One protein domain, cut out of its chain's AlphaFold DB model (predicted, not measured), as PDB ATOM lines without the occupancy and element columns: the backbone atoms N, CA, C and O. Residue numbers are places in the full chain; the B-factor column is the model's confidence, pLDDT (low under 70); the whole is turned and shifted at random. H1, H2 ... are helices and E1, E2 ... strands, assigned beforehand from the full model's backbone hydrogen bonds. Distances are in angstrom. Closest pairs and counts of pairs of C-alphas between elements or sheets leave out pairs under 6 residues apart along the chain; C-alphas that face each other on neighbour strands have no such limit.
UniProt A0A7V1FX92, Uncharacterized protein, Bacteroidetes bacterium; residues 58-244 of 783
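What this domain is: This is residues 58 to 244 of the 783 residues of an uncharacterized protein of Bacteroidetes bacterium (UniProt A0A7V1FX92). The chain is wound in stacked turns, a solenoid roughly triangular across, whose three walls are rows of parallel strands; E5 and E6 each bend round all three walls. The small helix H1 lies off the sheet at the first end, and residues 231 to 244, with no named element, lie at the other. The printed part has 187 residues with 15 named strands and one named helix, H1, which follows E1 along the chain and comes before E2; the strands make one branched, twisted sheet, its neighbour pairs parallel, in which E5 and E6 each have three or more neighbours. The class is mostly strand, with under half of the residues in named elements; the whole is compact, radius of gyration of the C-alphas 15.6 A, spanning 44 by 37 by 29 A.

How they stand to each other: Start at E1, residues 66 to 69, parallel to E3, residues 90 to 93, with N 67 and O 90 2.8 A apart. H1, residues 75 to 79, is not on the sheet; 0 of 1 O i to N i+4 pairs and 1 of 2 O i to N i+3 pairs are within hydrogen-bond range. E2, residues 82 to 85, is parallel to E4, residues 105 to 109, with N 83 and O 106 2.9 A apart. Next comes E5, residues 112 to 130, which bends by 161 degrees at residue 122. E3 and E4 lie on one side of it, with N 91 to O 112 and N 107 to O 127 both 2.8 A. E6, residues 135 to 150, lies on the other side, with N 113 to O 135 2.8 A. E6 bends by 157 degrees at residue 144. On its other side from E5 look for E7, residues 155 to 158, E8, residues 162 to 165, and E9, residues 175 to 177; N 136 to O 155, N 143 to O 162 and N 150 to O 176 are each 2.8 A. E10, residues 182 to 185, is the parallel neighbour of E7, with N 156 to O 182 2.9 A. E11, residues 191 to 194, is that of E8, with N 163 to O 191 2.8 A. E12, residues 203 to 205, is that of E9, with N 177 to O 204 2.8 A. E13, residues 208 to 211, is parallel to E10, with N 183 to O 208 2.9 A; E14, residues 216 to 219, to E11, with N 194 to O 218 3.1 A; and E15, residues 227 to 230, to E13, with N 229 to O 209 2.9 A.

Where its parts are: Find C-alpha 66 at (5.212, -27.903, -61.886), where E1 begins. E4 runs 13.1 A. E5 begins at C-alpha 112, (4.371, -20.266, -57.024), and its ends are 9.5 A apart. E15 ends at C-alpha 230, (-7.510, -5.091, -41.433).

The domain as a whole: The two C-alphas farthest apart, of Asn 76 and Pro 232, are 47.8 A apart. The printed part has no cut, and E3 to E4 is a long link. Mean pLDDT of the printed part is 72.9; 72 residues are under 70, among them residues 211 to 244.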
ATOM      1  N   TYR A  58      21.313 -27.350 -55.755       65.44
ATOM      2  CA  TYR A  58      20.348 -26.273 -55.944       65.44
ATOM      3  C   TYR A  58      19.267 -26.655 -56.984       65.44
ATOM      4  O   TYR A  58      19.485 -26.450 -58.182       65.44
ATOM      5  N   PRO A  59      18.122 -27.247 -56.600       75.06
ATOM      6  CA  PRO A  59      16.978 -27.398 -57.501       75.06
ATOM      7  C   PRO A  59      16.441 -26.037 -57.976       75.06
ATOM      8  O   PRO A  59      16.155 -25.150 -57.169       75.06
ATOM      9  N   ILE A  60      16.282 -25.889 -59.297       82.31
ATOM     10  CA  ILE A  60      15.697 -24.707 -59.945       82.31
ATOM     11  C   ILE A  60      14.460 -25.150 -60.730       82.31
ATOM     12  O   ILE A  60      14.574 -25.926 -61.678       82.31
ATOM     13  N   ILE A  61      13.286 -24.643 -60.358       84.50
ATOM     14  CA  ILE A  61      12.011 -24.895 -61.037       84.50
ATOM     15  C   ILE A  61      11.768 -23.742 -62.008       84.50
ATOM     16  O   ILE A  61      11.606 -22.594 -61.593       84.50
ATOM     17  N   GLN A  62      11.805 -24.043 -63.304       88.00
ATOM     18  CA  GLN A  62      11.695 -23.058 -64.380       88.00
ATOM     19  C   GLN A  62      10.236 -22.728 -64.720       88.00
ATOM     20  O   GLN A  62       9.313 -23.454 -64.348       88.00
ATOM     21  N   ALA A  63      10.037 -21.648 -65.476       84.25
ATOM     22  CA  ALA A  63       8.732 -21.247 -65.995       84.25
ATOM     23  C   ALA A  63       8.016 -22.403 -66.719       84.25
ATOM     24  O   ALA A  63       8.649 -23.158 -67.460       84.25
ATOM     25  N   GLY A  64       6.706 -22.552 -66.507       79.44
ATOM     26  CA  GLY A  64       5.882 -23.585 -67.148       79.44
ATOM     27  C   GLY A  64       6.045 -24.994 -66.573       79.44
ATOM     28  O   GLY A  64       5.404 -25.920 -67.064       79.44
ATOM     29  N   HIS A  65       6.873 -25.171 -65.538       82.50
ATOM     30  CA  HIS A  65       7.087 -26.463 -64.891       82.50
ATOM     31  C   HIS A  65       6.425 -26.495 -63.514       82.50
ATOM     32  O   HIS A  65       6.538 -25.547 -62.734       82.50
ATOM     33  N   THR A  66       5.797 -27.627 -63.200       84.62
ATOM     34  CA  THR A  66       5.212 -27.903 -61.886       84.62
ATOM     35  C   THR A  66       5.899 -29.111 -61.273       84.62
ATOM     36  O   THR A  66       5.920 -30.186 -61.867       84.62
ATOM     37  N   VAL A  67       6.441 -28.942 -60.072       83.19
ATOM     38  CA  VAL A  67       6.990 -30.025 -59.255       83.19
ATOM     39  C   VAL A  67       6.037 -30.274 -58.099       83.19
ATOM     40  O   VAL A  67       5.702 -29.344 -57.369       83.19
ATOM     41  N   THR A  68       5.624 -31.524 -57.908       83.25
ATOM     42  CA  THR A  68       4.792 -31.924 -56.770       83.25
ATOM     43  C   THR A  68       5.549 -32.915 -55.902       83.25
ATOM     44  O   THR A  68       6.019 -33.944 -56.379       83.25
ATOM     45  N   ILE A  69       5.640 -32.600 -54.616       80.88
ATOM     46  CA  ILE A  69       6.131 -33.480 -53.566       80.88
ATOM     47  C   ILE A  69       4.913 -34.134 -52.913       80.88
ATOM     48  O   ILE A  69       4.191 -33.493 -52.144       80.88
ATOM     49  N   SER A  70       4.685 -35.407 -53.223       74.88
ATOM     50  CA  SER A  70       3.645 -36.238 -52.617       74.88
ATOM     51  C   SER A  70       4.269 -37.540 -52.091       74.88
ATOM     52  O   SER A  70       4.968 -38.246 -52.811       74.88
ATOM     53  N   GLY A  71       4.056 -37.844 -50.807       69.25
ATOM     54  CA  GLY A  71       4.612 -39.021 -50.120       69.25
ATOM     55  C   GLY A  71       5.869 -38.760 -49.275       69.25
ATOM     56  O   GLY A  71       6.379 -37.643 -49.204       69.25
ATOM     57  N   THR A  72       6.354 -39.805 -48.596       60.50
ATOM     58  CA  THR A  72       7.561 -39.746 -47.758       60.50
ATOM     59  C   THR A  72       8.791 -39.543 -48.633       60.50
ATOM     60  O   THR A  72       9.130 -40.401 -49.447       60.50
ATOM     61  N   ILE A  73       9.475 -38.413 -48.459       59.81
ATOM     62  CA  ILE A  73      10.694 -38.126 -49.210       59.81
ATOM     63  C   ILE A  73      11.828 -39.045 -48.723       59.81
ATOM     64  O   ILE A  73      12.116 -39.064 -47.524       59.81
ATOM     65  N   PRO A  74      12.498 -39.798 -49.618       54.31
ATOM     66  CA  PRO A  74      13.640 -40.619 -49.241       54.31
ATOM     67  C   PRO A  74      14.798 -39.753 -48.715       54.31
ATOM     68  O   PRO A  74      15.018 -38.627 -49.163       54.31
ATOM     69  N   SER A  75      15.550 -40.276 -47.744       54.59
ATOM     70  CA  SER A  75      16.564 -39.539 -46.965       54.59
ATOM     71  C   SER A  75      17.666 -38.871 -47.801       54.59
ATOM     72  O   SER A  75      18.302 -37.923 -47.352       54.59
ATOM     73  N   ASN A  76      17.875 -39.297 -49.045       53.62
ATOM     74  CA  ASN A  76      18.824 -38.692 -49.980       53.62
ATOM     75  C   ASN A  76      18.382 -37.316 -50.527       53.62
ATOM     76  O   ASN A  76      19.241 -36.493 -50.843       53.62
ATOM     77  N   LEU A  77      17.076 -37.035 -50.595       50.44
ATOM     78  CA  LEU A  77      16.515 -35.731 -50.992       50.44
ATOM     79  C   LEU A  77      16.462 -34.719 -49.827       50.44
ATOM     80  O   LEU A  77      16.165 -33.542 -50.037       50.44
ATOM     81  N   GLN A  78      16.825 -35.141 -48.609       56.50
ATOM     82  CA  GLN A  78      17.026 -34.255 -47.453       56.50
ATOM     83  C   GLN A  78      18.308 -33.409 -47.573       56.50
ATOM     84  O   GLN A  78      18.560 -32.563 -46.726       56.50
ATOM     85  N   ASN A  79      19.124 -33.601 -48.620       60.41
ATOM     86  CA  ASN A  79      20.407 -32.909 -48.805       60.41
ATOM     87  C   ASN A  79      20.347 -31.644 -49.685       60.41
ATOM     88  O   ASN A  79      21.390 -31.026 -49.916       60.41
ATOM     89  N   CYS A  80      19.172 -31.238 -50.179       63.62
ATOM     90  CA  CYS A  80      19.024 -30.014 -50.976       63.62
ATOM     91  C   CYS A  80      19.511 -28.782 -50.193       63.62
ATOM     92  O   CYS A  80      19.111 -28.593 -49.046       63.62
ATOM     93  N   ARG A  81      20.371 -27.947 -50.802       71.31
ATOM     94  CA  ARG A  81      20.929 -26.747 -50.154       71.31
ATOM     95  C   ARG A  81      20.143 -25.478 -50.456       71.31
ATOM     96  O   ARG A  81      20.089 -24.600 -49.625       71.31
ATOM     97  N   SER A  82      19.557 -25.273 -51.627       80.88
ATOM     98  CA  SER A  82      18.631 -24.135 -51.823       80.88
ATOM     99  C   SER A  82      17.654 -24.453 -52.934       80.88
ATOM    100  O   SER A  82      18.017 -25.150 -53.876       80.88
ATOM    101  N   ILE A  83      16.425 -23.969 -52.824       85.00
ATOM    102  CA  ILE A  83      15.370 -24.203 -53.808       85.00
ATOM    103  C   ILE A  83      15.020 -22.865 -54.443       85.00
ATOM    104  O   ILE A  83      14.711 -21.915 -53.732       85.00
ATOM    105  N   TYR A  84      15.056 -22.811 -55.772       86.25
ATOM    106  CA  TYR A  84      14.710 -21.622 -56.544       86.25
ATOM    107  C   TYR A  84      13.476 -21.902 -57.397       86.25
ATOM    108  O   TYR A  84      13.517 -22.743 -58.295       86.25
ATOM    109  N   ILE A  85      12.387 -21.182 -57.155       89.75
ATOM    110  CA  ILE A  85      11.159 -21.247 -57.950       89.75
ATOM    111  C   ILE A  85      11.121 -19.999 -58.823       89.75
ATOM    112  O   ILE A  85      10.838 -18.908 -58.337       89.75
ATOM    113  N   ARG A  86      11.442 -20.126 -60.114       90.81
ATOM    114  CA  ARG A  86      11.446 -18.988 -61.045       90.81
ATOM    115  C   ARG A  86      10.022 -18.567 -61.403       90.81
ATOM    116  O   ARG A  86       9.084 -19.345 -61.253       90.81
ATOM    117  N   SER A  87       9.875 -17.338 -61.902       90.62
ATOM    118  CA  SER A  87       8.586 -16.816 -62.368       90.62
ATOM    119  C   SER A  87       7.918 -17.789 -63.348       90.62
ATOM    120  O   SER A  87       8.570 -18.320 -64.246       90.62
ATOM    121  N   GLY A  88       6.634 -18.081 -63.125       84.25
ATOM    122  CA  GLY A  88       5.864 -19.071 -63.887       84.25
ATOM    123  C   GLY A  88       6.146 -20.545 -63.554       84.25
ATOM    124  O   GLY A  88       5.498 -21.415 -64.131       84.25
ATOM    125  N   GLY A  89       7.103 -20.853 -62.673       87.19
ATOM    126  CA  GLY A  89       7.326 -22.197 -62.127       87.19
ATOM    127  C   GLY A  89       6.473 -22.444 -60.882       87.19
ATOM    128  O   GLY A  89       6.128 -21.500 -60.176       87.19
ATOM    129  N   THR A  90       6.128 -23.703 -60.598       89.25
ATOM    130  CA  THR A  90       5.301 -24.074 -59.436       89.25
ATOM    131  C   THR A  90       5.915 -25.226 -58.638       89.25
ATOM    132  O   THR A  90       6.233 -26.270 -59.199       89.25
ATOM    133  N   LEU A  91       6.027 -25.076 -57.317       89.12
ATOM    134  CA  LEU A  91       6.302 -26.163 -56.372       89.12
ATOM    135  C   LEU A  91       5.056 -26.423 -55.530       89.12
ATOM    136  O   LEU A  91       4.537 -25.501 -54.913       89.12
ATOM    137  N   THR A  92       4.594 -27.666 -55.458       88.25
ATOM    138  CA  THR A  92       3.483 -28.075 -54.591       88.25
ATOM    139  C   THR A  92       3.963 -29.111 -53.579       88.25
ATOM    140  O   THR A  92       4.477 -30.153 -53.969       88.25
ATOM    141  N   ILE A  93       3.784 -28.853 -52.283       86.56
ATOM    142  CA  ILE A  93       4.128 -29.768 -51.188       86.56
ATOM    143  C   ILE A  93       2.834 -30.306 -50.572       86.56
ATOM    144  O   ILE A  93       2.043 -29.542 -50.015       86.56
ATOM    145  N   GLN A  94       2.616 -31.619 -50.689       86.56
ATOM    146  CA  GLN A  94       1.393 -32.308 -50.248       86.56
ATOM    147  C   GLN A  94       1.620 -33.345 -49.141       86.56
ATOM    148  O   GLN A  94       0.666 -33.920 -48.622       86.56
ATOM    149  N   ALA A  95       2.872 -33.594 -48.760       80.94
ATOM    150  CA  ALA A  95       3.237 -34.504 -47.680       80.94
ATOM    151  C   ALA A  95       4.285 -33.860 -46.761       80.94
ATOM    152  O   ALA A  95       4.973 -32.930 -47.197       80.94
ATOM    153  N   PRO A  96       4.421 -34.331 -45.505       81.69
ATOM    154  CA  PRO A  96       5.453 -33.851 -44.599       81.69
ATOM    155  C   PRO A  96       6.844 -33.920 -45.225       81.69
ATOM    156  O   PRO A  96       7.223 -34.919 -45.839       81.69
ATOM    157  N   TYR A  97       7.609 -32.851 -45.039       78.38
ATOM    158  CA  TYR A  97       8.964 -32.726 -45.554       78.38
ATOM    159  C   TYR A  97       9.873 -32.206 -44.455       78.38
ATOM    160  O   TYR A  97       9.486 -31.319 -43.703       78.38
ATOM    161  N   THR A  98      11.092 -32.725 -44.387       76.25
ATOM    162  CA  THR A  98      12.155 -32.145 -43.570       76.25
ATOM    163  C   THR A  98      13.314 -31.844 -44.502       76.25
ATOM    164  O   THR A  98      13.909 -32.754 -45.082       76.25
ATOM    165  N   GLY A  99      13.572 -30.556 -44.693       66.69
ATOM    166  CA  GLY A  99      14.702 -30.055 -45.452       66.69
ATOM    167  C   GLY A  99      16.022 -30.289 -44.727       66.69
ATOM    168  O   GLY A  99      16.072 -30.774 -43.597       66.69
ATOM    169  N   ASN A 100      17.112 -29.931 -45.398       66.62
ATOM    170  CA  ASN A 100      18.444 -30.097 -44.842       66.62
ATOM    171  C   ASN A 100      18.626 -29.246 -43.574       66.62
ATOM    172  O   ASN A 100      18.483 -28.024 -43.612       66.62
ATOM    173  N   THR A 101      19.000 -29.885 -42.467       65.12
ATOM    174  CA  THR A 101      19.167 -29.233 -41.163       65.12
ATOM    175  C   THR A 101      20.619 -28.837 -40.835       65.12
ATOM    176  O   THR A 101      20.901 -28.415 -39.717       65.12
ATOM    177  N   SER A 102      21.557 -28.956 -41.784       66.12
ATOM    178  CA  SER A 102      23.002 -28.810 -41.511       66.12
ATOM    179  C   SER A 102      23.611 -27.419 -41.747       66.12
ATOM    180  O   SER A 102      24.730 -27.177 -41.295       66.12
ATOM    181  N   SER A 103      22.963 -26.504 -42.479       70.50
ATOM    182  CA  SER A 103      23.498 -25.155 -42.772       70.50
ATOM    183  C   SER A 103      22.387 -24.167 -43.150       70.50
ATOM    184  O   SER A 103      21.257 -24.592 -43.371       70.50
ATOM    185  N   ASN A 104      22.720 -22.873 -43.259       74.75
ATOM    186  CA  ASN A 104      21.795 -21.826 -43.710       74.75
ATOM    187  C   ASN A 104      21.592 -21.886 -45.226       74.75
ATOM    188  O   ASN A 104      22.554 -21.874 -46.001       74.75
ATOM    189  N   TYR A 105      20.334 -21.922 -45.632       84.88
ATOM    190  CA  TYR A 105      19.895 -22.222 -46.984       84.88
ATOM    191  C   TYR A 105      18.812 -21.240 -47.441       84.88
ATOM    192  O   TYR A 105      18.355 -20.420 -46.654       84.88
ATOM    193  N   VAL A 106      18.422 -21.267 -48.718       86.00
ATOM    194  CA  VAL A 106      17.431 -20.322 -49.264       86.00
ATOM    195  C   VAL A 106      16.311 -21.069 -49.979       86.00
ATOM    196  O   VAL A 106      16.554 -22.005 -50.743       86.00
ATOM    197  N   LEU A 107      15.078 -20.655 -49.715       89.62
ATOM    198  CA  LEU A 107      13.879 -20.977 -50.472       89.62
ATOM    199  C   LEU A 107      13.431 -19.686 -51.172       89.62
ATOM    200  O   LEU A 107      12.716 -18.870 -50.597       89.62
ATOM    201  N   ASP A 108      13.921 -19.490 -52.395       90.62
ATOM    202  CA  ASP A 108      13.685 -18.307 -53.232       90.62
ATOM    203  C   ASP A 108      12.456 -18.558 -54.117       90.62
ATOM    204  O   ASP A 108      12.410 -19.523 -54.891       90.62
ATOM    205  N   VAL A 109      11.441 -17.707 -53.972       93.69
ATOM    206  CA  VAL A 109      10.142 -17.826 -54.631       93.69
ATOM    207  C   VAL A 109       9.863 -16.583 -55.478       93.69
ATOM    208  O   VAL A 109       9.334 -15.585 -54.993       93.69
ATOM    209  N   CYS A 110      10.153 -16.694 -56.774       92.62
ATOM    210  CA  CYS A 110       9.688 -15.797 -57.838       92.62
ATOM    211  C   CYS A 110       8.457 -16.345 -58.596       92.62
ATOM    212  O   CYS A 110       7.819 -15.615 -59.349       92.62
ATOM    213  N   GLY A 111       8.178 -17.650 -58.479       92.56
ATOM    214  CA  GLY A 111       7.016 -18.343 -59.051       92.56
ATOM    215  C   GLY A 111       5.955 -18.642 -57.995       92.56
ATOM    216  O   GLY A 111       5.651 -17.786 -57.175       92.56
ATOM    217  N   THR A 112       5.414 -19.860 -57.979       93.94
ATOM    218  CA  THR A 112       4.371 -20.266 -57.024       93.94
ATOM    219  C   THR A 112       4.843 -21.403 -56.118       93.94
ATOM    220  O   THR A 112       5.285 -22.443 -56.599       93.94
ATOM    221  N   LEU A 113       4.689 -21.251 -54.806       93.81
ATOM    222  CA  LEU A 113       4.838 -22.320 -53.818       93.81
ATOM    223  C   LEU A 113       3.477 -22.622 -53.191       93.81
ATOM    224  O   LEU A 113       2.918 -21.777 -52.505       93.81
ATOM    225  N   ASN A 114       2.955 -23.828 -53.376       93.12
ATOM    226  CA  ASN A 114       1.705 -24.279 -52.777       93.12
ATOM    227  C   ASN A 114       1.986 -25.312 -51.683       93.12
ATOM    228  O   ASN A 114       2.633 -26.326 -51.935       93.12
ATOM    229  N   LEU A 115       1.453 -25.096 -50.486       90.62
ATOM    230  CA  LEU A 115       1.447 -26.064 -49.397       90.62
ATOM    231  C   LEU A 115       0.014 -26.476 -49.087       90.62
ATOM    232  O   LEU A 115      -0.813 -25.654 -48.688       90.62
ATOM    233  N   ASN A 116      -0.251 -27.768 -49.265       88.31
ATOM    234  CA  ASN A 116      -1.520 -28.399 -48.939       88.31
ATOM    235  C   ASN A 116      -1.247 -29.792 -48.365       88.31
ATOM    236  O   ASN A 116      -1.347 -30.790 -49.078       88.31
ATOM    237  N   LEU A 117      -0.818 -29.842 -47.105       83.62
ATOM    238  CA  LEU A 117      -0.329 -31.058 -46.458       83.62
ATOM    239  C   LEU A 117      -0.941 -31.246 -45.069       83.62
ATOM    240  O   LEU A 117      -1.247 -30.287 -44.361       83.62
ATOM    241  N   THR A 118      -1.064 -32.500 -44.638       80.38
ATOM    242  CA  THR A 118      -1.359 -32.849 -43.246       80.38
ATOM    243  C   THR A 118      -0.037 -32.992 -42.483       80.38
ATOM    244  O   THR A 118       0.749 -33.895 -42.748       80.38
ATOM    245  N   GLY A 119       0.257 -32.068 -41.559       85.12
ATOM    246  CA  GLY A 119       1.507 -32.065 -40.783       85.12
ATOM    247  C   GLY A 119       2.416 -30.866 -41.070       85.12
ATOM    248  O   GLY A 119       1.935 -29.737 -41.129       85.12
ATOM    249  N   MET A 120       3.726 -31.099 -41.209       87.25
ATOM    250  CA  MET A 120       4.747 -30.044 -41.277       87.25
ATOM    251  C   MET A 120       5.704 -30.218 -42.463       87.25
ATOM    252  O   MET A 120       6.228 -31.305 -42.696       87.25
ATOM    253  N   ALA A 121       5.961 -29.121 -43.173       87.31
ATOM    254  CA  ALA A 121       7.108 -28.921 -44.043       87.31
ATOM    255  C   ALA A 121       8.155 -28.093 -43.280       87.31
ATOM    256  O   ALA A 121       8.023 -26.877 -43.126       87.31
ATOM    257  N   ASP A 122       9.165 -28.773 -42.750       85.69
ATOM    258  CA  ASP A 122      10.218 -28.203 -41.923       85.69
ATOM    259  C   ASP A 122      11.427 -27.791 -42.775       85.69
ATOM    260  O   ASP A 122      12.216 -28.618 -43.224       85.69
ATOM    261  N   PHE A 123      11.555 -26.488 -42.984       84.88
ATOM    262  CA  PHE A 123      12.674 -25.789 -43.605       84.88
ATOM    263  C   PHE A 123      13.360 -24.866 -42.589       84.88
ATOM    264  O   PHE A 123      13.787 -23.765 -42.923       84.88
ATOM    265  N   SER A 124      13.447 -25.283 -41.330       82.44
ATOM    266  CA  SER A 124      13.912 -24.472 -40.199       82.44
ATOM    267  C   SER A 124      15.272 -23.768 -40.359       82.44
ATOM    268  O   SER A 124      15.496 -22.784 -39.665       82.44
ATOM    269  N   ASN A 125      16.124 -24.180 -41.307       81.44
ATOM    270  CA  ASN A 125      17.378 -23.493 -41.666       81.44
ATOM    271  C   ASN A 125      17.361 -22.771 -43.031       81.44
ATOM    272  O   ASN A 125      18.415 -22.400 -43.545       81.44
ATOM    273  N   PHE A 126      16.192 -22.591 -43.652       86.00
ATOM    274  CA  PHE A 126      16.049 -21.876 -44.918       86.00
ATOM    275  C   PHE A 126      15.458 -20.483 -44.709       86.00
ATOM    276  O   PHE A 126      14.417 -20.329 -44.064       86.00
ATOM    277  N   ASP A 127      16.071 -19.491 -45.341       88.25
ATOM    278  CA  ASP A 127      15.471 -18.188 -45.580       88.25
ATOM    279  C   ASP A 127      14.415 -18.341 -46.674       88.25
ATOM    280  O   ASP A 127      14.736 -18.648 -47.821       88.25
ATOM    281  N   LEU A 128      13.150 -18.133 -46.329       92.75
ATOM    282  CA  LEU A 128      12.083 -17.973 -47.304       92.75
ATOM    283  C   LEU A 128      12.138 -16.545 -47.842       92.75
ATOM    284  O   LEU A 128      11.848 -15.611 -47.099       92.75
ATOM    285  N   ILE A 129      12.473 -16.381 -49.119       93.00
ATOM    286  CA  ILE A 129      12.501 -15.082 -49.800       93.00
ATOM    287  C   ILE A 129      11.449 -15.109 -50.905       93.00
ATOM    288  O   ILE A 129      11.548 -15.896 -51.840       93.00
ATOM    289  N   VAL A 130      10.433 -14.256 -50.801       95.00
ATOM    290  CA  VAL A 130       9.328 -14.163 -51.762       95.00
ATOM    291  C   VAL A 130       9.386 -12.810 -52.444       95.00
ATOM    292  O   VAL A 130       9.247 -11.780 -51.782       95.00
ATOM    293  N   HIS A 131       9.603 -12.797 -53.758       94.00
ATOM    294  CA  HIS A 131       9.849 -11.551 -54.477       94.00
ATOM    295  C   HIS A 131       9.469 -11.596 -55.956       94.00
ATOM    296  O   HIS A 131       9.120 -12.644 -56.490       94.00
ATOM    297  N   ASN A 132       9.510 -10.437 -56.624       90.75
ATOM    298  CA  ASN A 132       9.240 -10.279 -58.058       90.75
ATOM    299  C   ASN A 132       7.898 -10.892 -58.506       90.75
ATOM    300  O   ASN A 132       7.819 -11.545 -59.547       90.75
ATOM    301  N   GLY A 133       6.845 -10.701 -57.703       88.69
ATOM    302  CA  GLY A 133       5.509 -11.254 -57.958       88.69
ATOM    303  C   GLY A 133       5.334 -12.730 -57.585       88.69
ATOM    304  O   GLY A 133       4.290 -13.305 -57.891       88.69
ATOM    305  N   GLY A 134       6.324 -13.348 -56.935       94.12
ATOM    306  CA  GLY A 134       6.213 -14.708 -56.420       94.12
ATOM    307  C   GLY A 134       5.107 -14.852 -55.374       94.12
ATOM    308  O   GLY A 134       4.821 -13.923 -54.617       94.12
ATOM    309  N   VAL A 135       4.482 -16.029 -55.329       94.81
ATOM    310  CA  VAL A 135       3.323 -16.316 -54.480       94.81
ATOM    311  C   VAL A 135       3.552 -17.586 -53.669       94.81
ATOM    312  O   VAL A 135       3.777 -18.658 -54.227       94.81
ATOM    313  N   VAL A 136       3.425 -17.499 -52.349       96.00
ATOM    314  CA  VAL A 136       3.370 -18.664 -51.455       96.00
ATOM    315  C   VAL A 136       1.942 -18.833 -50.958       96.00
ATOM    316  O   VAL A 136       1.420 -17.942 -50.305       96.00
ATOM    317  N   ASN A 137       1.307 -19.969 -51.216       94.88
ATOM    318  CA  ASN A 137      -0.024 -20.301 -50.718       94.88
ATOM    319  C   ASN A 137       0.073 -21.433 -49.696       94.88
ATOM    320  O   ASN A 137       0.524 -22.524 -50.031       94.88
ATOM    321  N   ILE A 138      -0.395 -21.201 -48.472       92.31
ATOM    322  CA  ILE A 138      -0.443 -22.206 -47.404       92.31
ATOM    323  C   ILE A 138      -1.907 -22.443 -47.035       92.31
ATOM    324  O   ILE A 138      -2.495 -21.696 -46.251       92.31
ATOM    325  N   THR A 139      -2.522 -23.458 -47.641       90.69
ATOM    326  CA  THR A 139      -3.949 -23.771 -47.444       90.69
ATOM    327  C   THR A 139      -4.187 -24.686 -46.246       90.69
ATOM    328  O   THR A 139      -5.246 -24.630 -45.632       90.69
ATOM    329  N   SER A 140      -3.212 -25.527 -45.895       87.50
ATOM    330  CA  SER A 140      -3.268 -26.452 -44.756       87.50
ATOM    331  C   SER A 140      -1.851 -26.878 -44.331       87.50
ATOM    332  O   SER A 140      -0.900 -26.749 -45.107       87.50
ATOM    333  N   GLY A 141      -1.704 -27.366 -43.094       88.50
ATOM    334  CA  GLY A 141      -0.415 -27.796 -42.531       88.50
ATOM    335  C   GLY A 141       0.476 -26.639 -42.067       88.50
ATOM    336  O   GLY A 141       0.042 -25.489 -42.035       88.50
ATOM    337  N   THR A 142       1.718 -26.946 -41.691       89.25
ATOM    338  CA  THR A 142       2.713 -25.974 -41.207       89.25
ATOM    339  C   THR A 142       3.896 -25.868 -42.169       89.25
ATOM    340  O   THR A 142       4.532 -26.878 -42.450       89.25
ATOM    341  N   LEU A 143       4.262 -24.659 -42.597       90.81
ATOM    342  CA  LEU A 143       5.582 -24.337 -43.144       90.81
ATOM    343  C   LEU A 143       6.446 -23.758 -42.025       90.81
ATOM    344  O   LEU A 143       6.110 -22.703 -41.498       90.81
ATOM    345  N   ARG A 144       7.551 -24.411 -41.667       88.75
ATOM    346  CA  ARG A 144       8.516 -23.882 -40.694       88.75
ATOM    347  C   ARG A 144       9.783 -23.425 -41.408       88.75
ATOM    348  O   ARG A 144      10.325 -24.203 -42.175       88.75
ATOM    349  N   VAL A 145      10.262 -22.207 -41.163       88.38
ATOM    350  CA  VAL A 145      11.434 -21.605 -41.838       88.38
ATOM    351  C   VAL A 145      12.387 -20.906 -40.857       88.38
ATOM    352  O   VAL A 145      12.047 -20.712 -39.688       88.38
ATOM    353  N   TYR A 146      13.578 -20.521 -41.325       83.69
ATOM    354  CA  TYR A 146      14.577 -19.779 -40.540       83.69
ATOM    355  C   TYR A 146      14.261 -18.278 -40.470       83.69
ATOM    356  O   TYR A 146      14.171 -17.683 -39.390       83.69
ATOM    357  N   ARG A 147      14.053 -17.672 -41.643       84.81
ATOM    358  CA  ARG A 147      13.705 -16.260 -41.846       84.81
ATOM    359  C   ARG A 147      12.640 -16.149 -42.926       84.81
ATOM    360  O   ARG A 147      12.601 -16.966 -43.840       84.81
ATOM    361  N   ILE A 148      11.798 -15.127 -42.826       89.69
ATOM    362  CA  ILE A 148      10.807 -14.786 -43.848       89.69
ATOM    363  C   ILE A 148      11.146 -13.401 -44.397       89.69
ATOM    364  O   ILE A 148      11.215 -12.443 -43.631       89.69
ATOM    365  N   VAL A 149      11.334 -13.292 -45.708       90.31
ATOM    366  CA  VAL A 149      11.524 -12.038 -46.439       90.31
ATOM    367  C   VAL A 149      10.466 -11.953 -47.536       90.31
ATOM    368  O   VAL A 149      10.324 -12.881 -48.331       90.31
ATOM    369  N   ILE A 150       9.713 -10.857 -47.582       91.56
ATOM    370  CA  ILE A 150       8.725 -10.575 -48.627       91.56
ATOM    371  C   ILE A 150       9.054  -9.205 -49.211       91.56
ATOM    372  O   ILE A 150       8.941  -8.201 -48.518       91.56
ATOM    373  N   GLU A 151       9.448  -9.138 -50.473       90.44
ATOM    374  CA  GLU A 151       9.908  -7.895 -51.105       90.44
ATOM    375  C   GLU A 151       9.428  -7.797 -52.557       90.44
ATOM    376  O   GLU A 151       8.909  -8.763 -53.107       90.44
ATOM    377  N   ASN A 152       9.562  -6.630 -53.197       88.81
ATOM    378  CA  ASN A 152       9.373  -6.461 -54.648       88.81
ATOM    379  C   ASN A 152       8.093  -7.123 -55.223       88.81
ATOM    380  O   ASN A 152       8.149  -7.842 -56.221       88.81
ATOM    381  N   GLY A 153       6.934  -6.928 -54.584       87.56
ATOM    382  CA  GLY A 153       5.654  -7.486 -55.052       87.56
ATOM    383  C   GLY A 153       5.392  -8.949 -54.679       87.56
ATOM    384  O   GLY A 153       4.405  -9.512 -55.141       87.56
ATOM    385  N   GLY A 154       6.261  -9.582 -53.885       92.31
ATOM    386  CA  GLY A 154       6.042 -10.932 -53.367       92.31
ATOM    387  C   GLY A 154       4.811 -11.023 -52.460       92.31
ATOM    388  O   GLY A 154       4.484 -10.074 -51.740       92.31
ATOM    389  N   VAL A 155       4.131 -12.170 -52.482       93.12
ATOM    390  CA  VAL A 155       2.893 -12.405 -51.728       93.12
ATOM    391  C   VAL A 155       2.943 -13.738 -50.986       93.12
ATOM    392  O   VAL A 155       3.201 -14.779 -51.582       93.12
ATOM    393  N   ILE A 156       2.622 -13.738 -49.695       93.94
ATOM    394  CA  ILE A 156       2.333 -14.962 -48.934       93.94
ATOM    395  C   ILE A 156       0.852 -14.962 -48.554       93.94
ATOM    396  O   ILE A 156       0.386 -14.024 -47.924       93.94
ATOM    397  N   ASN A 157       0.116 -16.015 -48.896       92.25
ATOM    398  CA  ASN A 157      -1.285 -16.230 -48.556       92.25
ATOM    399  C   ASN A 157      -1.410 -17.399 -47.570       92.25
ATOM    400  O   ASN A 157      -1.186 -18.554 -47.937       92.25
ATOM    401  N   LEU A 158      -1.801 -17.124 -46.326       88.75
ATOM    402  CA  LEU A 158      -2.194 -18.146 -45.356       88.75
ATOM    403  C   LEU A 158      -3.715 -18.328 -45.422       88.75
ATOM    404  O   LEU A 158      -4.486 -17.547 -44.863       88.75
ATOM    405  N   ASN A 159      -4.134 -19.385 -46.112       86.75
ATOM    406  CA  ASN A 159      -5.530 -19.723 -46.397       86.75
ATOM    407  C   ASN A 159      -5.995 -20.921 -45.545       86.75
ATOM    408  O   ASN A 159      -6.672 -21.812 -46.046       86.75
ATOM    409  N   GLY A 160      -5.588 -20.966 -44.272       82.62
ATOM    410  CA  GLY A 160      -5.900 -22.047 -43.322       82.62
ATOM    411  C   GLY A 160      -4.691 -22.866 -42.862       82.62
ATOM    412  O   GLY A 160      -4.815 -23.692 -41.962       82.62
ATOM    413  N   GLY A 161      -3.516 -22.619 -43.446       84.19
ATOM    414  CA  GLY A 161      -2.247 -23.172 -42.982       84.19
ATOM    415  C   GLY A 161      -1.500 -22.278 -41.987       84.19
ATOM    416  O   GLY A 161      -1.896 -21.149 -41.681       84.19
ATOM    417  N   ARG A 162      -0.377 -22.799 -41.499       85.88
ATOM    418  CA  ARG A 162       0.478 -22.197 -40.479       85.88
ATOM    419  C   ARG A 162       1.866 -21.888 -41.045       85.88
ATOM    420  O   ARG A 162       2.479 -22.744 -41.668       85.88
ATOM    421  N   LEU A 163       2.372 -20.678 -40.820       88.88
ATOM    422  CA  LEU A 163       3.748 -20.275 -41.116       88.88
ATOM    423  C   LEU A 163       4.484 -20.055 -39.795       88.88
ATOM    424  O   LEU A 163       4.116 -19.182 -39.017       88.88
ATOM    425  N   GLU A 164       5.504 -20.858 -39.528       86.12
ATOM    426  CA  GLU A 164       6.324 -20.794 -38.324       86.12
ATOM    427  C   GLU A 164       7.747 -20.364 -38.655       86.12
ATOM    428  O   GLU A 164       8.344 -20.805 -39.634       86.12
ATOM    429  N   ARG A 165       8.333 -19.576 -37.763       79.88
ATOM    430  CA  ARG A 165       9.769 -19.323 -37.720       79.88
ATOM    431  C   ARG A 165      10.403 -20.089 -36.559       79.88
ATOM    432  O   ARG A 165       9.861 -20.073 -35.450       79.88
ATOM    433  N   GLN A 166      11.569 -20.695 -36.780       72.62
ATOM    434  CA  GLN A 166      12.375 -21.266 -35.698       72.62
ATOM    435  C   GLN A 166      12.969 -20.170 -34.786       72.62
ATOM    436  O   GLN A 166      13.237 -19.045 -35.206       72.62
ATOM    437  N   CYS A 167      13.158 -20.501 -33.507       65.50
ATOM    438  CA  CYS A 167      13.709 -19.601 -32.497       65.50
ATOM    439  C   CYS A 167      15.212 -19.359 -32.721       65.50
ATOM    440  O   CYS A 167      15.985 -20.315 -32.746       65.50
ATOM    441  N   LEU A 168      15.624 -18.094 -32.851       61.50
ATOM    442  CA  LEU A 168      17.019 -17.703 -33.099       61.50
ATOM    443  C   LEU A 168      17.515 -16.694 -32.064       61.50
ATOM    444  O   LEU A 168      16.761 -15.815 -31.650       61.50
ATOM    445  N   SER A 169      18.796 -16.796 -31.703       57.25
ATOM    446  CA  SER A 169      19.541 -15.843 -30.864       57.25
ATOM    447  C   SER A 169      20.260 -14.743 -31.675       57.25
ATOM    448  O   SER A 169      21.114 -14.039 -31.144       57.25
ATOM    449  N   SER A 170      19.959 -14.600 -32.973       59.22
ATOM    450  CA  SER A 170      20.683 -13.705 -33.895       59.22
ATOM    451  C   SER A 170      20.100 -12.288 -33.978       59.22
ATOM    452  O   SER A 170      18.893 -12.110 -33.854       59.22
ATOM    453  N   SER A 171      20.927 -11.302 -34.343       60.09
ATOM    454  CA  SER A 171      20.532  -9.912 -34.646       60.09
ATOM    455  C   SER A 171      19.789  -9.713 -35.980       60.09
ATOM    456  O   SER A 171      19.386  -8.597 -36.293       60.09
ATOM    457  N   THR A 172      19.636 -10.760 -36.794       62.03
ATOM    458  CA  THR A 172      19.003 -10.697 -38.123       62.03
ATOM    459  C   THR A 172      17.471 -10.644 -38.019       62.03
ATOM    460  O   THR A 172      16.910 -11.356 -37.176       62.03
ATOM    461  N   PRO A 173      16.769  -9.870 -38.879       61.41
ATOM    462  CA  PRO A 173      15.313  -9.815 -38.856       61.41
ATOM    463  C   PRO A 173      14.682 -11.183 -39.084       61.41
ATOM    464  O   PRO A 173      15.044 -11.882 -40.025       61.41
ATOM    465  N   GLY A 174      13.737 -11.573 -38.227       71.44
ATOM    466  CA  GLY A 174      13.041 -12.859 -38.350       71.44
ATOM    467  C   GLY A 174      11.941 -12.869 -39.406       71.44
ATOM    468  O   GLY A 174      11.730 -13.872 -40.087       71.44
ATOM    469  N   LEU A 175      11.263 -11.733 -39.535       82.06
ATOM    470  CA  LEU A 175      10.274 -11.429 -40.555       82.06
ATOM    471  C   LEU A 175      10.611 -10.040 -41.110       82.06
ATOM    472  O   LEU A 175      10.791  -9.092 -40.345       82.06
ATOM    473  N   ASP A 176      10.731  -9.948 -42.426       82.56
ATOM    474  CA  ASP A 176      11.115  -8.747 -43.159       82.56
ATOM    475  C   ASP A 176      10.174  -8.574 -44.354       82.56
ATOM    476  O   ASP A 176      10.340  -9.210 -45.390       82.56
ATOM    477  N   ILE A 177       9.121  -7.778 -44.189       83.62
ATOM    478  CA  ILE A 177       8.190  -7.458 -45.273       83.62
ATOM    479  C   ILE A 177       8.588  -6.087 -45.796       83.62
ATOM    480  O   ILE A 177       8.233  -5.091 -45.185       83.62
ATOM    481  N   GLN A 178       9.313  -6.005 -46.900       83.31
ATOM    482  CA  GLN A 178       9.731  -4.739 -47.496       83.31
ATOM    483  C   GLN A 178       8.592  -4.074 -48.287       83.31
ATOM    484  O   GLN A 178       7.543  -4.676 -48.538       83.31
ATOM    485  N   ALA A 179       8.801  -2.824 -48.711       75.06
ATOM    486  CA  ALA A 179       7.843  -2.084 -49.529       75.06
ATOM    487  C   ALA A 179       7.396  -2.897 -50.764       75.06
ATOM    488  O   ALA A 179       8.207  -3.474 -51.488       75.06
ATOM    489  N   GLY A 180       6.081  -2.961 -50.990       78.25
ATOM    490  CA  GLY A 180       5.470  -3.759 -52.059       78.25
ATOM    491  C   GLY A 180       5.293  -5.252 -51.748       78.25
ATOM    492  O   GLY A 180       4.553  -5.913 -52.469       78.25
ATOM    493  N   GLY A 181       5.907  -5.790 -50.690       84.56
ATOM    494  CA  GLY A 181       5.629  -7.142 -50.199       84.56
ATOM    495  C   GLY A 181       4.277  -7.231 -49.480       84.56
ATOM    496  O   GLY A 181       3.852  -6.272 -48.826       84.56
ATOM    497  N   ARG A 182       3.593  -8.378 -49.588       85.06
ATOM    498  CA  ARG A 182       2.275  -8.603 -48.972       85.06
ATOM    499  C   ARG A 182       2.168  -9.951 -48.250       85.06
ATOM    500  O   ARG A 182       2.522 -10.989 -48.798       85.06
ATOM    501  N   LEU A 183       1.620  -9.948 -47.037       87.81
ATOM    502  CA  LEU A 183       1.226 -11.147 -46.292       87.81
ATOM    503  C   LEU A 183      -0.286 -11.118 -46.050       87.81
ATOM    504  O   LEU A 183      -0.772 -10.266 -45.316       87.81
ATOM    505  N   ASN A 184      -1.019 -12.057 -46.638       85.50
ATOM    506  CA  ASN A 184      -2.464 -12.189 -46.512       85.50
ATOM    507  C   ASN A 184      -2.818 -13.336 -45.565       85.50
ATOM    508  O   ASN A 184      -2.367 -14.467 -45.738       85.50
ATOM    509  N   LEU A 185      -3.672 -13.051 -44.593       81.25
ATOM    510  CA  LEU A 185      -4.196 -13.987 -43.607       81.25
ATOM    511  C   LEU A 185      -5.710 -14.082 -43.828       81.25
ATOM    512  O   LEU A 185      -6.488 -13.265 -43.330       81.25
ATOM    513  N   THR A 186      -6.129 -15.043 -44.652       77.19
ATOM    514  CA  THR A 186      -7.477 -15.040 -45.247       77.19
ATOM    515  C   THR A 186      -8.462 -15.981 -44.550       77.19
ATOM    516  O   THR A 186      -9.661 -15.916 -44.801       77.19
ATOM    517  N   SER A 187      -7.993 -16.836 -43.638       74.50
ATOM    518  CA  SER A 187      -8.801 -17.832 -42.920       74.50
ATOM    519  C   SER A 187      -8.677 -17.661 -41.408       74.50
ATOM    520  O   SER A 187      -7.634 -17.247 -40.916       74.50
ATOM    521  N   SER A 188      -9.713 -18.027 -40.647       65.75
ATOM    522  CA  SER A 188      -9.677 -18.036 -39.175       65.75
ATOM    523  C   SER A 188      -8.726 -19.086 -38.584       65.75
ATOM    524  O   SER A 188      -8.335 -18.972 -37.426       65.75
ATOM    525  N   SER A 189      -8.350 -20.098 -39.371       71.25
ATOM    526  CA  SER A 189      -7.350 -21.114 -39.014       71.25
ATOM    527  C   SER A 189      -5.932 -20.756 -39.467       71.25
ATOM    528  O   SER A 189      -4.992 -21.483 -39.148       71.25
ATOM    529  N   ALA A 190      -5.756 -19.646 -40.194       75.75
ATOM    530  CA  ALA A 190      -4.437 -19.177 -40.586       75.75
ATOM    531  C   ALA A 190      -3.628 -18.759 -39.350       75.75
ATOM    532  O   ALA A 190      -4.124 -18.043 -38.480       75.75
ATOM    533  N   TYR A 191      -2.367 -19.179 -39.279       74.31
ATOM    534  CA  TYR A 191      -1.524 -18.897 -38.118       74.31
ATOM    535  C   TYR A 191      -0.119 -18.478 -38.538       74.31
ATOM    536  O   TYR A 191       0.559 -19.209 -39.254       74.31
ATOM    537  N   LEU A 192       0.339 -17.320 -38.065       79.94
ATOM    538  CA  LEU A 192       1.722 -16.877 -38.215       79.94
ATOM    539  C   LEU A 192       2.401 -16.944 -36.849       79.94
ATOM    540  O   LEU A 192       1.984 -16.273 -35.909       79.94
ATOM    541  N   GLN A 193       3.483 -17.702 -36.735       74.75
ATOM    542  CA  GLN A 193       4.290 -17.748 -35.525       74.75
ATOM    543  C   GLN A 193       5.692 -17.245 -35.808       74.75
ATOM    544  O   GLN A 193       6.424 -17.845 -36.592       74.75
ATOM    545  N   VAL A 194       6.093 -16.177 -35.129       69.31
ATOM    546  CA  VAL A 194       7.451 -15.642 -35.233       69.31
ATOM    547  C   VAL A 194       8.088 -15.730 -33.854       69.31
ATOM    548  O   VAL A 194       7.990 -14.809 -33.053       69.31
ATOM    549  N   HIS A 195       8.732 -16.855 -33.546       61.19
ATOM    550  CA  HIS A 195       9.467 -16.984 -32.290       61.19
ATOM    551  C   HIS A 195      10.710 -16.082 -32.294       61.19
ATOM    552  O   HIS A 195      11.507 -16.112 -33.236       61.19
ATOM    553  N   SER A 196      10.906 -15.303 -31.229       53.62
ATOM    554  CA  SER A 196      12.197 -14.705 -30.880       53.62
ATOM    555  C   SER A 196      12.725 -15.394 -29.626       53.62
ATOM    556  O   SER A 196      12.027 -15.506 -28.619       53.62
ATOM    557  N   CYS A 197      13.957 -15.885 -29.692       56.88
ATOM    558  CA  CYS A 197      14.708 -16.269 -28.504       56.88
ATOM    559  C   CYS A 197      15.449 -15.021 -28.002       56.88
ATOM    560  O   CYS A 197      15.696 -14.110 -28.789       56.88
ATOM    561  N   LEU A 198      15.768 -14.968 -26.704       51.19
ATOM    562  CA  LEU A 198      16.504 -13.888 -26.020       51.19
ATOM    563  C   LEU A 198      17.527 -13.186 -26.948       51.19
ATOM    564  O   LEU A 198      18.561 -13.769 -27.270       51.19
ATOM    565  N   GLY A 199      17.230 -11.961 -27.405       51.28
ATOM    566  CA  GLY A 199      18.077 -11.218 -28.349       51.28
ATOM    567  C   GLY A 199      17.341 -10.130 -29.148       51.28
ATOM    568  O   GLY A 199      16.116 -10.110 -29.215       51.28
ATOM    569  N   THR A 200      18.102  -9.220 -29.766       49.81
ATOM    570  CA  THR A 200      17.660  -8.010 -30.501       49.81
ATOM    571  C   THR A 200      17.060  -8.283 -31.889       49.81
ATOM    572  O   THR A 200      17.122  -7.420 -32.766       49.81
ATOM    573  N   ALA A 201      16.532  -9.483 -32.143       51.62
ATOM    574  CA  ALA A 201      15.895  -9.784 -33.421       51.62
ATOM    575  C   ALA A 201      14.662  -8.881 -33.589       51.62
ATOM    576  O   ALA A 201      13.690  -9.018 -32.843       51.62
ATOM    577  N   TYR A 202      14.710  -7.959 -34.550       56.53
ATOM    578  CA  TYR A 202      13.604  -7.056 -34.858       56.53
ATOM    579  C   TYR A 202      12.828  -7.555 -36.080       56.53
ATOM    580  O   TYR A 202      13.388  -8.158 -36.991       56.53
ATOM    581  N   THR A 203      11.522  -7.329 -36.104       61.47
ATOM    582  CA  THR A 203      10.695  -7.555 -37.299       61.47
ATOM    583  C   THR A 203      10.652  -6.258 -38.092       61.47
ATOM    584  O   THR A 203      10.293  -5.237 -37.511       61.47
ATOM    585  N   ARG A 204      10.994  -6.274 -39.386       66.75
ATOM    586  CA  ARG A 204      10.874  -5.099 -40.265       66.75
ATOM    587  C   ARG A 204       9.617  -5.234 -41.112       66.75
ATOM    588  O   ARG A 204       9.476  -6.196 -41.857       66.75
ATOM    589  N   LEU A 205       8.696  -4.289 -40.992       69.38
ATOM    590  CA  LEU A 205       7.505  -4.216 -41.826       69.38
ATOM    591  C   LEU A 205       7.550  -2.865 -42.539       69.38
ATOM    592  O   LEU A 205       7.314  -1.858 -41.910       69.38
ATOM    593  N   ASP A 206       7.857  -2.828 -43.824       66.88
ATOM    594  CA  ASP A 206       7.649  -1.686 -44.725       66.88
ATOM    595  C   ASP A 206       6.546  -1.995 -45.770       66.88
ATOM    596  O   ASP A 206       6.070  -1.100 -46.468       66.88
ATOM    597  N   GLY A 207       6.131  -3.262 -45.895       64.81
ATOM    598  CA  GLY A 207       5.055  -3.727 -46.779       64.81
ATOM    599  C   GLY A 207       3.686  -3.836 -46.100       64.81
ATOM    600  O   GLY A 207       3.402  -3.136 -45.130       64.81
ATOM    601  N   THR A 208       2.810  -4.691 -46.643       69.25
ATOM    602  CA  THR A 208       1.405  -4.841 -46.216       69.25
ATOM    603  C   THR A 208       1.142  -6.187 -45.542       69.25
ATOM    604  O   THR A 208       1.426  -7.234 -46.117       69.25
ATOM    605  N   ILE A 209       0.521  -6.172 -44.362       74.38
ATOM    606  CA  ILE A 209      -0.158  -7.350 -43.798       74.38
ATOM    607  C   ILE A 209      -1.663  -7.123 -43.932       74.38
ATOM    608  O   ILE A 209      -2.151  -6.103 -43.451       74.38
ATOM    609  N   ASP A 210      -2.367  -8.048 -44.584       71.69
ATOM    610  CA  ASP A 210      -3.820  -8.021 -44.757       71.69
ATOM    611  C   ASP A 210      -4.478  -9.151 -43.962       71.69
ATOM    612  O   ASP A 210      -4.159 -10.331 -44.132       71.69
ATOM    613  N   CYS A 211      -5.400  -8.779 -43.084       67.25
ATOM    614  CA  CYS A 211      -6.155  -9.686 -42.235       67.25
ATOM    615  C   CYS A 211      -7.634  -9.659 -42.624       67.25
ATOM    616  O   CYS A 211      -8.336  -8.701 -42.294       67.25
ATOM    617  N   HIS A 212      -8.129 -10.723 -43.270       60.31
ATOM    618  CA  HIS A 212      -9.551 -10.841 -43.629       60.31
ATOM    619  C   HIS A 212     -10.398 -11.538 -42.549       60.31
ATOM    620  O   HIS A 212     -11.613 -11.411 -42.575       60.31
ATOM    621  N   ASN A 213      -9.789 -12.251 -41.587       59.41
ATOM    622  CA  ASN A 213     -10.504 -12.986 -40.530       59.41
ATOM    623  C   ASN A 213      -9.799 -12.884 -39.157       59.41
ATOM    624  O   ASN A 213      -9.656 -11.789 -38.617       59.41
ATOM    625  N   ALA A 214      -9.373 -14.016 -38.576       49.12
ATOM    626  CA  ALA A 214      -8.686 -14.086 -37.291       49.12
ATOM    627  C   ALA A 214      -7.185 -14.321 -37.473       49.12
ATOM    628  O   ALA A 214      -6.760 -15.384 -37.906       49.12
ATOM    629  N   CYS A 215      -6.386 -13.315 -37.123       44.22
ATOM    630  CA  CYS A 215      -4.937 -13.337 -37.283       44.22
ATOM    631  C   CYS A 215      -4.235 -13.486 -35.937       44.22
ATOM    632  O   CYS A 215      -3.882 -12.476 -35.345       44.22
ATOM    633  N   THR A 216      -3.981 -14.702 -35.451       43.97
ATOM    634  CA  THR A 216      -3.132 -14.851 -34.256       43.97
ATOM    635  C   THR A 216      -1.663 -14.822 -34.672       43.97
ATOM    636  O   THR A 216      -1.182 -15.779 -35.274       43.97
ATOM    637  N   ALA A 217      -0.953 -13.736 -34.353       42.47
ATOM    638  CA  ALA A 217       0.486 -13.608 -34.578       42.47
ATOM    639  C   ALA A 217       1.237 -13.525 -33.245       42.47
ATOM    640  O   ALA A 217       1.320 -12.454 -32.656       42.47
ATOM    641  N   THR A 218       1.789 -14.640 -32.764       43.62
ATOM    642  CA  THR A 218       2.584 -14.652 -31.520       43.62
ATOM    643  C   THR A 218       4.047 -14.362 -31.840       43.62
ATOM    644  O   THR A 218       4.696 -15.113 -32.569       43.62
ATOM    645  N   SER A 219       4.556 -13.262 -31.290       42.31
ATOM    646  CA  SER A 219       5.969 -12.877 -31.284       42.31
ATOM    647  C   SER A 219       6.357 -12.440 -29.874       42.31
ATOM    648  O   SER A 219       5.513 -11.897 -29.161       42.31
ATOM    649  N   TYR A 220       7.613 -12.688 -29.495       40.75
ATOM    650  CA  TYR A 220       8.212 -12.314 -28.208       40.75
ATOM    651  C   TYR A 220       9.294 -11.219 -28.374       40.75
ATOM    652  O   TYR A 220      10.222 -11.132 -27.569       40.75
ATOM    653  N   GLY A 221       9.238 -10.418 -29.448       41.44
ATOM    654  CA  GLY A 221      10.291  -9.458 -29.822       41.44
ATOM    655  C   GLY A 221       9.774  -8.116 -30.350       41.44
ATOM    656  O   GLY A 221       8.564  -7.916 -30.484       41.44
ATOM    657  N   ASN A 222      10.705  -7.199 -30.632       44.28
ATOM    658  CA  ASN A 222      10.440  -5.801 -30.991       44.28
ATOM    659  C   ASN A 222      10.007  -5.682 -32.469       44.28
ATOM    660  O   ASN A 222      10.697  -6.176 -33.365       44.28
ATOM    661  N   PHE A 223       8.879  -5.021 -32.744       47.75
ATOM    662  CA  PHE A 223       8.416  -4.741 -34.109       47.75
ATOM    663  C   PHE A 223       8.863  -3.343 -34.570       47.75
ATOM    664  O   PHE A 223       8.742  -2.374 -33.822       47.75
ATOM    665  N   GLN A 224       9.335  -3.232 -35.813       45.22
ATOM    666  CA  GLN A 224       9.363  -1.994 -36.599       45.22
ATOM    667  C   GLN A 224       8.156  -2.037 -37.539       45.22
ATOM    668  O   GLN A 224       8.061  -2.933 -38.381       45.22
ATOM    669  N   LEU A 225       7.190  -1.143 -37.327       46.97
ATOM    670  CA  LEU A 225       5.900  -1.196 -38.013       46.97
ATOM    671  C   LEU A 225       5.892  -0.364 -39.298       46.97
ATOM    672  O   LEU A 225       6.294   0.797 -39.307       46.97
ATOM    673  N   GLY A 226       5.306  -0.960 -40.332       47.09
ATOM    674  CA  GLY A 226       4.922  -0.332 -41.595       47.09
ATOM    675  C   GLY A 226       3.413  -0.281 -41.678       47.09
ATOM    676  O   GLY A 226       2.764   0.097 -40.708       47.09
ATOM    677  N   LYS A 227       2.837  -0.681 -42.815       46.81
ATOM    678  CA  LYS A 227       1.397  -0.576 -43.051       46.81
ATOM    679  C   LYS A 227       0.670  -1.893 -42.763       46.81
ATOM    680  O   LYS A 227       0.839  -2.879 -43.473       46.81
ATOM    681  N   VAL A 228      -0.188  -1.909 -41.748       54.66
ATOM    682  CA  VAL A 228      -1.107  -3.033 -41.489       54.66
ATOM    683  C   VAL A 228      -2.505  -2.627 -41.933       54.66
ATOM    684  O   VAL A 228      -2.971  -1.561 -41.541       54.66
ATOM    685  N   PHE A 229      -3.161  -3.467 -42.734       51.69
ATOM    686  CA  PHE A 229      -4.566  -3.318 -43.097       51.69
ATOM    687  C   PHE A 229      -5.377  -4.460 -42.484       51.69
ATOM    688  O   PHE A 229      -5.019  -5.633 -42.580       51.69
ATOM    689  N   VAL A 230      -6.503  -4.119 -41.868       55.41
ATOM    690  CA  VAL A 230      -7.510  -5.091 -41.433       55.41
ATOM    691  C   VAL A 230      -8.764  -4.823 -42.254       55.41
ATOM    692  O   VAL A 230      -9.185  -3.670 -42.334       55.41
ATOM    693  N   SER A 231      -9.297  -5.852 -42.914       48.34
ATOM    694  CA  SER A 231     -10.405  -5.731 -43.870       48.34
ATOM    695  C   SER A 231     -11.780  -5.738 -43.172       48.34
ATOM    696  O   SER A 231     -11.959  -6.469 -42.193       48.34
ATOM    697  N   PRO A 232     -12.777  -4.987 -43.686       42.94
ATOM    698  CA  PRO A 232     -14.012  -4.654 -42.961       42.94
ATOM    699  C   PRO A 232     -15.076  -5.755 -42.792       42.94
ATOM    700  O   PRO A 232     -16.014  -5.546 -42.014       42.94
ATOM    701  N   ASP A 233     -14.952  -6.908 -43.455       43.03
ATOM    702  CA  ASP A 233     -16.134  -7.739 -43.753       43.03
ATOM    703  C   ASP A 233     -16.397  -8.923 -42.799       43.03
ATOM    704  O   ASP A 233     -17.484  -9.497 -42.841       43.03
ATOM    705  N   SER A 234     -15.475  -9.285 -41.898       45.16
ATOM    706  CA  SER A 234     -15.713 -10.382 -40.923       45.16
ATOM    707  C   SER A 234     -14.711 -10.474 -39.762       45.16
ATOM    708  O   SER A 234     -14.719 -11.447 -39.004       45.16
ATOM    709  N   SER A 235     -13.834  -9.485 -39.586       41.69
ATOM    710  CA  SER A 235     -12.757  -9.547 -38.595       41.69
ATOM    711  C   SER A 235     -13.284  -9.471 -37.147       41.69
ATOM    712  O   SER A 235     -13.499  -8.392 -36.596       41.69
ATOM    713  N   THR A 236     -13.390 -10.627 -36.484       37.94
ATOM    714  CA  THR A 236     -13.255 -10.772 -35.016       37.94
ATOM    715  C   THR A 236     -11.788 -10.927 -34.600       37.94
ATOM    716  O   THR A 236     -11.497 -11.374 -33.491       37.94
ATOM    717  N   GLY A 237     -10.858 -10.630 -35.517       35.94
ATOM    718  CA  GLY A 237      -9.480 -11.066 -35.426       35.94
ATOM    719  C   GLY A 237      -8.742 -10.553 -34.206       35.94
ATOM    720  O   GLY A 237      -9.169  -9.645 -33.509       35.94
ATOM    721  N   LEU A 238      -7.642 -11.215 -33.899       37.09
ATOM    722  CA  LEU A 238      -6.925 -11.065 -32.649       37.09
ATOM    723  C   LEU A 238      -5.436 -11.105 -32.985       37.09
ATOM    724  O   LEU A 238      -4.823 -12.163 -32.863       37.09
ATOM    725  N   ILE A 239      -4.836  -9.978 -33.388       40.50
ATOM    726  CA  ILE A 239      -3.368  -9.882 -33.448       40.50
ATOM    727  C   ILE A 239      -2.843  -9.800 -32.005       40.50
ATOM    728  O   ILE A 239      -2.623  -8.725 -31.448       40.50
ATOM    729  N   ARG A 240      -2.679 -10.965 -31.363       37.47
ATOM    730  CA  ARG A 240      -2.021 -11.110 -30.052       37.47
ATOM    731  C   ARG A 240      -0.506 -11.009 -30.213       37.47
ATOM    732  O   ARG A 240       0.162 -12.037 -30.260       37.47
ATOM    733  N   THR A 241       0.059  -9.802 -30.209       34.78
ATOM    734  CA  THR A 241       1.495  -9.688 -29.911       34.78
ATOM    735  C   THR A 241       1.686 -10.001 -28.422       34.78
ATOM    736  O   THR A 241       1.162  -9.313 -27.548       34.78
ATOM    737  N   GLN A 242       2.363 -11.103 -28.101       31.08
ATOM    738  CA  GLN A 242       2.647 -11.490 -26.719       31.08
ATOM    739  C   GLN A 242       4.028 -10.955 -26.321       31.08
ATOM    740  O   GLN A 242       4.878 -11.682 -25.826       31.08
ATOM    741  N   THR A 243       4.235  -9.652 -26.521       32.47
ATOM    742  CA  THR A 243       5.375  -8.911 -25.966       32.47
ATOM    743  C   THR A 243       4.866  -7.776 -25.088       32.47
ATOM    744  O   THR A 243       5.223  -6.612 -25.244       32.47
ATOM    745  N   ALA A 244       3.986  -8.100 -24.147       29.84
ATOM    746  CA  ALA A 244       3.673  -7.199 -23.056       29.84
ATOM    747  C   ALA A 244       4.445  -7.687 -21.832       29.84
ATOM    748  O   ALA A 244       4.135  -8.739 -21.274       29.84
TER     749      ALA A 244